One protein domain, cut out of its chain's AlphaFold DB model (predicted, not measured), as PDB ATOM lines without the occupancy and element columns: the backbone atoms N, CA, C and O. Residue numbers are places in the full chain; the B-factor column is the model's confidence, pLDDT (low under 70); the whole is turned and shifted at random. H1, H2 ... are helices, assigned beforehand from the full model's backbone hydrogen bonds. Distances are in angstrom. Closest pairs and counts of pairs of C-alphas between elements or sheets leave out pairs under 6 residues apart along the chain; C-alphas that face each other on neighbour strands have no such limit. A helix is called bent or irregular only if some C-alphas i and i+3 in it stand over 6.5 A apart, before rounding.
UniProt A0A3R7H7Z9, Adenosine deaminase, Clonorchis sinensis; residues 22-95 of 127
ATOM      1  N   PRO A  22     100.672 184.984 151.497       90.50
ATOM      2  CA  PRO A  22      99.581 185.025 152.476       90.50
ATOM      3  C   PRO A  22      98.779 183.722 152.542       90.50
ATOM      4  O   PRO A  22      98.544 183.194 153.623       90.50
ATOM      5  N   ARG A  23      98.473 183.114 151.389       91.69
ATOM      6  CA  ARG A  23      97.816 181.801 151.324       91.69
ATOM      7  C   ARG A  23      98.578 180.701 152.069       91.69
ATOM      8  O   ARG A  23      97.971 179.901 152.769       91.69
ATOM      9  N   THR A  24      99.904 180.680 151.965       89.94
ATOM     10  CA  THR A  24     100.737 179.718 152.696       89.94
ATOM     11  C   THR A  24     100.695 179.973 154.195       89.94
ATOM     12  O   THR A  24     100.617 179.020 154.965       89.94
ATOM     13  N   LEU A  25     100.709 181.239 154.625       89.81
ATOM     14  CA  LEU A  25     100.537 181.592 156.037       89.81
ATOM     15  C   LEU A  25      99.169 181.137 156.561       89.81
ATOM     16  O   LEU A  25      99.101 180.553 157.638       89.81
ATOM     17  N   PHE A  26      98.104 181.332 155.782       92.56
ATOM     18  CA  PHE A  26      96.755 180.885 156.127       92.56
ATOM     19  C   PHE A  26      96.692 179.364 156.312       92.56
ATOM     20  O   PHE A  26      96.248 178.881 157.352       92.56
ATOM     21  N   GLU A  27      97.194 178.602 155.335       91.69
ATOM     22  CA  GLU A  27      97.242 177.137 155.390       91.69
ATOM     23  C   GLU A  27      98.098 176.635 156.563       91.69
ATOM     24  O   GLU A  27      97.710 175.690 157.250       91.69
ATOM     25  N   LEU A  28      99.240 177.280 156.830       89.31
ATOM     26  CA  LEU A  28     100.100 176.941 157.965       89.31
ATOM     27  C   LEU A  28      99.390 177.180 159.296       89.31
ATOM     28  O   LEU A  28      99.416 176.291 160.145       89.31
ATOM     29  N   ALA A  29      98.731 178.328 159.462       90.38
ATOM     30  CA  ALA A  29      97.977 178.640 160.670       90.38
ATOM     31  C   ALA A  29      96.889 177.588 160.938       90.38
ATOM     32  O   ALA A  29      96.824 177.048 162.040       90.38
ATOM     33  N   HIS A  30      96.126 177.208 159.907       90.25
ATOM     34  CA  HIS A  30      95.096 176.171 160.009       90.25
ATOM     35  C   HIS A  30      95.684 174.796 160.331       90.25
ATOM     36  O   HIS A  30      95.244 174.141 161.270       90.25
ATOM     37  N   SER A  31      96.727 174.372 159.608       89.25
ATOM     38  CA  SER A  31      97.363 173.064 159.826       89.25
ATOM     39  C   SER A  31      97.964 172.904 161.227       89.25
ATOM     40  O   SER A  31      98.085 171.788 161.726       89.25
ATOM     41  N   ARG A  32      98.331 174.022 161.866       86.88
ATOM     42  CA  ARG A  32      98.955 174.070 163.194       86.88
ATOM     43  C   ARG A  32      97.987 174.461 164.305       86.88
ATOM     44  O   ARG A  32      98.424 174.605 165.442       86.88
ATOM     45  N   ASN A  33      96.700 174.636 163.997       89.00
ATOM     46  CA  ASN A  33      95.692 175.141 164.933       89.00
ATOM     47  C   ASN A  33      96.112 176.462 165.613       89.00
ATOM     48  O   ASN A  33      95.817 176.689 166.786       89.00
ATOM     49  N   ILE A  34      96.821 177.332 164.888       88.94
ATOM     50  CA  ILE A  34      97.169 178.672 165.361       88.94
ATOM     51  C   ILE A  34      95.951 179.565 165.114       88.94
ATOM     52  O   ILE A  34      95.554 179.732 163.957       88.94
ATOM     53  N   PRO A  35      95.348 180.149 166.164       89.75
ATOM     54  CA  PRO A  35      94.182 180.998 165.998       89.75
ATOM     55  C   PRO A  35      94.566 182.269 165.239       89.75
ATOM     56  O   PRO A  35      95.459 183.011 165.653       89.75
ATOM     57  N   ILE A  36      93.866 182.531 164.137       91.19
ATOM     58  CA  ILE A  36      93.968 183.774 163.372       91.19
ATOM     59  C   ILE A  36      92.572 184.387 163.211       91.19
ATOM     60  O   ILE A  36      91.601 183.646 163.071       91.19
ATOM     61  N   PRO A  37      92.435 185.724 163.222       91.06
ATOM     62  CA  PRO A  37      91.135 186.398 163.169       91.06
ATOM     63  C   PRO A  37      90.564 186.496 161.740       91.06
ATOM     64  O   PRO A  37      89.769 187.389 161.463       91.06
ATOM     65  N   TYR A  38      90.989 185.616 160.831       93.94
ATOM     66  CA  TYR A  38      90.647 185.650 159.407       93.94
ATOM     67  C   TYR A  38      90.094 184.300 158.975       93.94
ATOM     68  O   TYR A  38      90.644 183.256 159.327       93.94
ATOM     69  N   THR A  39      89.023 184.333 158.193       92.56
ATOM     70  CA  THR A  39      88.308 183.145 157.710       92.56
ATOM     71  C   THR A  39      88.706 182.756 156.294       92.56
ATOM     72  O   THR A  39      88.464 181.623 155.878       92.56
ATOM     73  N   THR A  40      89.360 183.666 155.566       95.69
ATOM     74  CA  THR A  40      89.837 183.435 154.200       95.69
ATOM     75  C   THR A  40      91.296 183.879 154.007       95.69
ATOM     76  O   THR A  40      91.776 184.784 154.703       95.69
ATOM     77  N   PRO A  41      92.037 183.267 153.061       92.62
ATOM     78  CA  PRO A  41      93.367 183.730 152.662       92.62
ATOM     79  C   PRO A  41      93.399 185.196 152.210       92.62
ATOM     80  O   PRO A  41      94.386 185.887 152.452       92.62
ATOM     81  N   GLU A  42      92.332 185.665 151.568       94.44
ATOM     82  CA  GLU A  42      92.202 187.016 151.028       94.44
ATOM     83  C   GLU A  42      92.089 188.055 152.151       94.44
ATOM     84  O   GLU A  42      92.739 189.098 152.096       94.44
ATOM     85  N   GLU A  43      91.331 187.757 153.210       93.50
ATOM     86  CA  GLU A  43      91.269 188.599 154.412       93.50
ATOM     87  C   GLU A  43      92.643 188.731 155.080       93.50
ATOM     88  O   GLU A  43      93.052 189.830 155.468       93.50
ATOM     89  N   LEU A  44      93.385 187.621 155.163       92.25
ATOM     90  CA  LEU A  44      94.749 187.618 155.687       92.25
ATOM     91  C   LEU A  44      95.697 188.442 154.802       92.25
ATOM     92  O   LEU A  44      96.521 189.197 155.314       92.25
ATOM     93  N   GLU A  45      95.591 188.321 153.479       90.88
ATOM     94  CA  GLU A  45      96.375 189.122 152.538       90.88
ATOM     95  C   GLU A  45      96.117 190.620 152.724       90.88
ATOM     96  O   GLU A  45      97.069 191.385 152.873       90.88
ATOM     97  N   GLN A  46      94.851 191.037 152.803       89.44
ATOM     98  CA  GLN A  46      94.502 192.440 153.031       89.44
ATOM     99  C   GLN A  46      95.045 192.968 154.363       89.44
ATOM    100  O   GLN A  46      95.469 194.121 154.439       89.44
ATOM    101  N   ALA A  47      95.084 192.133 155.402       88.25
ATOM    102  CA  ALA A  47      95.654 192.505 156.693       88.25
ATOM    103  C   ALA A  47      97.189 192.626 156.686       88.25
ATOM    104  O   ALA A  47      97.750 193.393 157.472       88.25
ATOM    105  N   LEU A  48      97.873 191.866 155.827       86.94
ATOM    106  CA  LEU A  48      99.331 191.899 155.681       86.94
ATOM    107  C   LEU A  48      99.805 193.015 154.744       86.94
ATOM    108  O   LEU A  48     100.932 193.499 154.885       86.94
ATOM    109  N   LEU A  49      98.971 193.425 153.787       84.12
ATOM    110  CA  LEU A  49      99.302 194.497 152.862       84.12
ATOM    111  C   LEU A  49      99.297 195.852 153.583       84.12
ATOM    112  O   LEU A  49      98.334 196.206 154.267       84.12
ATOM    113  N   PRO A  50     100.353 196.665 153.424       78.38
ATOM    114  CA  PRO A  50     100.356 197.993 154.003       78.38
ATOM    115  C   PRO A  50      99.254 198.834 153.346       78.38
ATOM    116  O   PRO A  50      99.099 198.849 152.124       78.38
ATOM    117  N   THR A  51      98.495 199.566 154.155       77.50
ATOM    118  CA  THR A  51      97.485 200.514 153.680       77.50
ATOM    119  C   THR A  51      98.082 201.914 153.560       77.50
ATOM    120  O   THR A  51      99.018 202.285 154.276       77.50
ATOM    121  N   LYS A  52      97.566 202.712 152.617       77.12
ATOM    122  CA  LYS A  52      97.948 204.124 152.498       77.12
ATOM    123  C   LYS A  52      97.285 204.931 153.629       77.12
ATOM    124  O   LYS A  52      96.116 204.685 153.915       77.12
ATOM    125  N   PRO A  53      97.970 205.922 154.230       82.75
ATOM    126  CA  PRO A  53      99.349 206.333 153.965       82.75
ATOM    127  C   PRO A  53     100.380 205.357 154.556       82.75
ATOM    128  O   PRO A  53     100.273 204.921 155.703       82.75
ATOM    129  N   TYR A  54     101.420 205.059 153.775       77.75
ATOM    130  CA  TYR A  54     102.462 204.115 154.166       77.75
ATOM    131  C   TYR A  54     103.348 204.702 155.269       77.75
ATOM    132  O   TYR A  54     104.110 205.640 155.044       77.75
ATOM    133  N   LYS A  55     103.259 204.131 156.472       81.56
ATOM    134  CA  LYS A  55     104.187 204.384 157.581       81.56
ATOM    135  C   LYS A  55     104.917 203.092 157.908       81.56
ATOM    136  O   LYS A  55     104.271 202.050 158.019       81.56
ATOM    137  N   LEU A  56     106.226 203.169 158.147       82.19
ATOM    138  CA  LEU A  56     107.036 202.010 158.545       82.19
ATOM    139  C   LEU A  56     106.422 201.280 159.749       82.19
ATOM    140  O   LEU A  56     106.274 200.063 159.727       82.19
ATOM    141  N   ALA A  57     105.965 202.031 160.753       83.31
ATOM    142  CA  ALA A  57     105.301 201.468 161.926       83.31
ATOM    143  C   ALA A  57     104.037 200.657 161.582       83.31
ATOM    144  O   ALA A  57     103.755 199.674 162.255       83.31
ATOM    145  N   ASN A  58     103.282 201.038 160.543       79.31
ATOM    146  CA  ASN A  58     102.108 200.282 160.100       79.31
ATOM    147  C   ASN A  58     102.504 199.042 159.293       79.31
ATOM    148  O   ASN A  58     101.907 197.992 159.494       79.31
ATOM    149  N   PHE A  59     103.530 199.135 158.444       83.38
ATOM    150  CA  PHE A  59     104.074 197.982 157.720       83.38
ATOM    151  C   PHE A  59     104.555 196.882 158.679       83.38
ATOM    152  O   PHE A  59     104.223 195.711 158.513       83.38
ATOM    153  N   LEU A  60     105.267 197.264 159.744       87.62
ATOM    154  CA  LEU A  60     105.772 196.318 160.738       87.62
ATOM    155  C   LEU A  60     104.660 195.632 161.549       87.62
ATOM    156  O   LEU A  60     104.912 194.580 162.128       87.62
ATOM    157  N   LYS A  61     103.421 196.153 161.566       84.75
ATOM    158  CA  LYS A  61     102.311 195.494 162.278       84.75
ATOM    159  C   LYS A  61     101.977 194.122 161.701       84.75
ATOM    160  O   LYS A  61     101.681 193.211 162.469       84.75
ATOM    161  N   GLY A  62     102.104 193.955 160.383       84.69
ATOM    162  CA  GLY A  62     101.913 192.660 159.730       84.69
ATOM    163  C   GLY A  62     102.864 191.591 160.273       84.69
ATOM    164  O   GLY A  62     102.509 190.415 160.319       84.69
ATOM    165  N   PHE A  63     104.036 191.988 160.787       85.88
ATOM    166  CA  PHE A  63     104.991 191.035 161.337       85.88
ATOM    167  C   PHE A  63     104.534 190.398 162.649       85.88
ATOM    168  O   PHE A  63     104.850 189.234 162.887       85.88
ATOM    169  N   TYR A  64     103.730 191.088 163.461       86.94
ATOM    170  CA  TYR A  64     103.156 190.486 164.669       86.94
ATOM    171  C   TYR A  64     102.172 189.358 164.356       86.94
ATOM    172  O   TYR A  64     102.008 188.456 165.170       86.94
ATOM    173  N   LEU A  65     101.549 189.388 163.177       85.19
ATOM    174  CA  LEU A  65     100.667 188.328 162.703       85.19
ATOM    175  C   LEU A  65     101.459 187.191 162.042       85.19
ATOM    176  O   LEU A  65     101.203 186.017 162.290       85.19
ATOM    177  N   LEU A  66     102.445 187.541 161.213       86.75
ATOM    178  CA  LEU A  66     103.221 186.576 160.436       86.75
ATOM    179  C   LEU A  66     104.165 185.742 161.307       86.75
ATOM    180  O   LEU A  66     104.312 184.538 161.085       86.75
ATOM    181  N   LEU A  67     104.867 186.379 162.250       86.94
ATOM    182  CA  LEU A  67     105.954 185.720 162.972       86.94
ATOM    183  C   LEU A  67     105.464 184.558 163.831       86.94
ATOM    184  O   LEU A  67     106.107 183.523 163.739       86.94
ATOM    185  N   PRO A  68     104.350 184.633 164.581       86.12
ATOM    186  CA  PRO A  68     103.840 183.486 165.333       86.12
ATOM    187  C   PRO A  68     103.438 182.301 164.448       86.12
ATOM    188  O   PRO A  68     103.648 181.160 164.833       86.12
ATOM    189  N   ILE A  69     102.910 182.552 163.246       86.25
ATOM    190  CA  ILE A  69     102.546 181.491 162.289       86.25
ATOM    191  C   ILE A  69     103.803 180.768 161.782       86.25
ATOM    192  O   ILE A  69     103.806 179.556 161.553       86.25
ATOM    193  N   LEU A  70     104.886 181.528 161.595       82.25
ATOM    194  CA  LEU A  70     106.165 181.028 161.098       82.25
ATOM    195  C   LEU A  70     107.097 180.508 162.197       82.25
ATOM    196  O   LEU A  70     107.966 179.686 161.900       82.25
ATOM    197  N   ALA A  71     106.951 181.002 163.422       76.31
ATOM    198  CA  ALA A  71     107.701 180.597 164.593       76.31
ATOM    199  C   ALA A  71     107.099 179.301 165.122       76.31
ATOM    200  O   ALA A  71     105.917 179.224 165.424       76.31
ATOM    201  N   GLY A  72     107.926 178.271 165.246       59.88
ATOM    202  CA  GLY A  72     107.467 176.995 165.773       59.88
ATOM    203  C   GLY A  72     107.032 176.052 164.669       59.88
ATOM    204  O   GLY A  72     105.854 175.846 164.407       59.88
ATOM    205  N   ASP A  73     108.033 175.417 164.073       53.47
ATOM    206  CA  ASP A  73     107.967 173.978 163.891       53.47
ATOM    207  C   ASP A  73     109.391 173.430 163.844       53.47
ATOM    208  O   ASP A  73     110.212 173.889 163.051       53.47
ATOM    209  N   LYS A  74     109.704 172.476 164.722       50.88
ATOM    210  CA  LYS A  74     110.922 171.665 164.571       50.88
ATOM    211  C   LYS A  74     110.760 170.670 163.418       50.88
ATOM    212  O   LYS A  74     111.744 170.064 163.004       50.88
ATOM    213  N   SER A  75     109.540 170.493 162.895       49.53
ATOM    214  CA  SER A  75     109.329 169.756 161.659       49.53
ATOM    215  C   SER A  75     109.906 170.561 160.492       49.53
ATOM    216  O   SER A  75     109.544 171.712 160.230       49.53
ATOM    217  N   ASN A  76     110.832 169.939 159.766       56.25
ATOM    218  CA  ASN A  76     111.511 170.523 158.610       56.25
ATOM    219  C   ASN A  76     110.549 171.044 157.520       56.25
ATOM    220  O   ASN A  76     110.963 171.800 156.646       56.25
ATOM    221  N   LEU A  77     109.265 170.672 157.554       57.31
ATOM    222  CA  LEU A  77     108.284 170.960 156.508       57.31
ATOM    223  C   LEU A  77     107.954 172.453 156.379       57.31
ATOM    224  O   LEU A  77     107.867 172.962 155.260       57.31
ATOM    225  N   GLY A  78     107.799 173.169 157.498       59.91
ATOM    226  CA  GLY A  78     107.481 174.602 157.477       59.91
ATOM    227  C   GLY A  78     108.625 175.451 156.922       59.91
ATOM    228  O   GLY A  78     108.408 176.336 156.090       59.91
ATOM    229  N   SER A  79     109.853 175.142 157.343       63.41
ATOM    230  CA  SER A  79     111.073 175.803 156.869       63.41
ATOM    231  C   SER A  79     111.346 175.485 155.396       63.41
ATOM    232  O   SER A  79     111.512 176.406 154.599       63.41
ATOM    233  N   GLN A  80     111.240 174.215 154.987       69.75
ATOM    234  CA  GLN A  80     111.432 173.809 153.589       69.75
ATOM    235  C   GLN A  80     110.371 174.385 152.645       69.75
ATOM    236  O   GLN A  80     110.677 174.749 151.509       69.75
ATOM    237  N   ARG A  81     109.105 174.472 153.078       74.75
ATOM    238  CA  ARG A  81     108.045 175.071 152.254       74.75
ATOM    239  C   ARG A  81     108.309 176.557 152.017       74.75
ATOM    240  O   ARG A  81     108.188 177.004 150.878       74.75
ATOM    241  N   LYS A  82     108.728 177.289 153.053       73.06
ATOM    242  CA  LYS A  82     109.116 178.702 152.960       73.06
ATOM    243  C   LYS A  82     110.274 178.910 151.987       73.06
ATOM    244  O   LYS A  82     110.162 179.720 151.074       73.06
ATOM    245  N   GLU A  83     111.354 178.154 152.156       72.38
ATOM    246  CA  GLU A  83     112.540 178.226 151.294       72.38
ATOM    247  C   GLU A  83     112.220 177.869 149.841       72.38
ATOM    248  O   GLU A  83     112.673 178.549 148.920       72.38
ATOM    249  N   ARG A  84     111.381 176.851 149.612       78.06
ATOM    250  CA  ARG A  84     110.931 176.469 148.268       78.06
ATOM    251  C   ARG A  84     110.079 177.551 147.619       78.06
ATOM    252  O   ARG A  84     110.255 177.846 146.442       78.06
ATOM    253  N   GLU A  85     109.137 178.133 148.353       75.00
ATOM    254  CA  GLU A  85     108.294 179.211 147.833       75.00
ATOM    255  C   GLU A  85     109.101 180.471 147.539       75.00
ATOM    256  O   GLU A  85     108.891 181.091 146.498       75.00
ATOM    257  N   PHE A  86     110.059 180.795 148.404       72.31
ATOM    258  CA  PHE A  86     111.021 181.869 148.196       72.31
ATOM    259  C   PHE A  86     111.891 181.627 146.961       72.31
ATOM    260  O   PHE A  86     112.012 182.481 146.088       72.31
ATOM    261  N   THR A  87     112.432 180.419 146.830       68.56
ATOM    262  CA  THR A  87     113.214 180.030 145.656       68.56
ATOM    263  C   THR A  87     112.370 180.134 144.396       68.56
ATOM    264  O   THR A  87     112.825 180.698 143.410       68.56
ATOM    265  N   ASN A  88     111.122 179.662 144.418       68.19
ATOM    266  CA  ASN A  88     110.215 179.758 143.279       68.19
ATOM    267  C   ASN A  88     109.812 181.206 142.963       68.19
ATOM    268  O   ASN A  88     109.642 181.524 141.790       68.19
ATOM    269  N   SER A  89     109.661 182.091 143.953       64.19
ATOM    270  CA  SER A  89     109.322 183.499 143.705       64.19
ATOM    271  C   SER A  89     110.481 184.259 143.052       64.19
ATOM    272  O   SER A  89     110.247 185.051 142.139       64.19
ATOM    273  N   ILE A  90     111.723 183.946 143.435       62.53
ATOM    274  CA  ILE A  90     112.933 184.450 142.773       62.53
ATOM    275  C   ILE A  90     113.107 183.787 141.403       62.53
ATOM    276  O   ILE A  90     113.327 184.472 140.414       62.53
ATOM    277  N   THR A  91     112.925 182.470 141.311       52.56
ATOM    278  CA  THR A  91     113.143 181.678 140.089       52.56
ATOM    279  C   THR A  91     112.124 181.993 138.999       52.56
ATOM    280  O   THR A  91     112.476 182.000 137.830       52.56
ATOM    281  N   VAL A  92     110.874 182.323 139.331       49.38
ATOM    282  CA  VAL A  92     109.917 182.838 138.332       49.38
ATOM    283  C   VAL A  92     110.367 184.201 137.788       49.38
ATOM    284  O   VAL A  92     110.105 184.499 136.628       49.38
ATOM    285  N   ARG A  93     111.112 184.997 138.570       42.41
ATOM    286  CA  ARG A  93     111.766 186.229 138.097       42.41
ATOM    287  C   ARG A  93     113.124 185.991 137.422       42.41
ATOM    288  O   ARG A  93     113.578 186.858 136.685       42.41
ATOM    289  N   SER A  94     113.768 184.845 137.654       36.44
ATOM    290  CA  SER A  94     115.147 184.561 137.236       36.44
ATOM    291  C   SER A  94     115.314 183.310 136.365       36.44
ATOM    292  O   SER A  94     116.446 182.873 136.170       36.44
ATOM    293  N   ARG A  95     114.236 182.712 135.833       30.27
ATOM    294  CA  ARG A  95     114.265 181.433 135.083       30.27
ATOM    295  C   ARG A  95     115.058 181.472 133.776       30.27
ATOM    296  O   ARG A  95     115.237 180.438 133.151       30.27
TER     297      ARG A  95
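This is residues 22 to 95 of the 127 residues of the protein "Adenosine deaminase" of Clonorchis sinensis (UniProt A0A3R7H7Z9). The longest helix, H5, begins beside a small body of crossed helices and runs out of it as an arm whose residues 86 to 94 stick out free. In the body H1 packs on both H2 and H4, each at a steep angle, while the short H3 lies away from H5; residues 52 to 57, of which 56 and 57 belong to H3, also stick out. The printed part has 74 residues with five named helices, in the order H1, H2, H3, H4, H5, and no named strand; the class is all helix. It is only just compact, close to loose, with a radius of gyration of the C-alphas of 13.5 A, and the C-alphas span 36 by 35 by 21 A.

H5, residues 76 to 94, touches no helix. It is close to but not clearly touching H1, residues 22 to 31; their closest C-alphas, those of Gly 78 and Leu 28, are 7.8 A apart. These two helices run opposite ways at a shallow tilt of 14 degrees. H5 is also close to but not clearly touching H4, residues 61 to 70, with the closest C-alphas, those of Gly 78 and Leu 70, 7.5 A apart. H1 and H4 touch at a steep tilt of 46 degrees and run the same way; their closest C-alphas are those of Ala 29 and Ile 69, at 5.6 A. H1 also touches H2, residues 41 to 48, at a steep tilt of 66 degrees, opposite ways, with the C-alphas of Arg 23 and Pro 41 closest at 5.0 A. H2 and H4 only just touch, with 3 pairs of C-alphas within 8 A, the closest being Leu 48 and Gly 62 at 4.9 A. H3, residues 56 to 59, meets H4 only through their link and is apart from H1 and H5. Every O i to N i+4 pair is within hydrogen-bond range in H1 and H2, against 14 of 15 in H5 and 3 of 6 in H4; H3 is too short for such a pair.

H5 measures 25.8 A from first to last C-alpha and ends with C-alpha 94 at (115.147, 184.561, 137.236). H1 begins with C-alpha 22 at (99.581, 185.025, 152.476) and measures 14.2 A. H4 measures 15.0 A from C-alpha 61 at (102.311, 195.494, 162.278); it is neither bent nor irregular, but only just: C-alphas 65 and 68 are 6.4 A apart. H2 measures 10.6 A and H3 5.1 A.

The two C-alphas farthest apart, those of Pro 53 and Ser 75, are 38.7 A apart. The printed part has no cut. The links H3 to H4 and H4 to H5 are tight, those from H1 to H2 and H2 to H3 are short, and no link is long. The mean pLDDT of the printed part is 78.4, with residues 72 to 80 and 87 to 95 under 70.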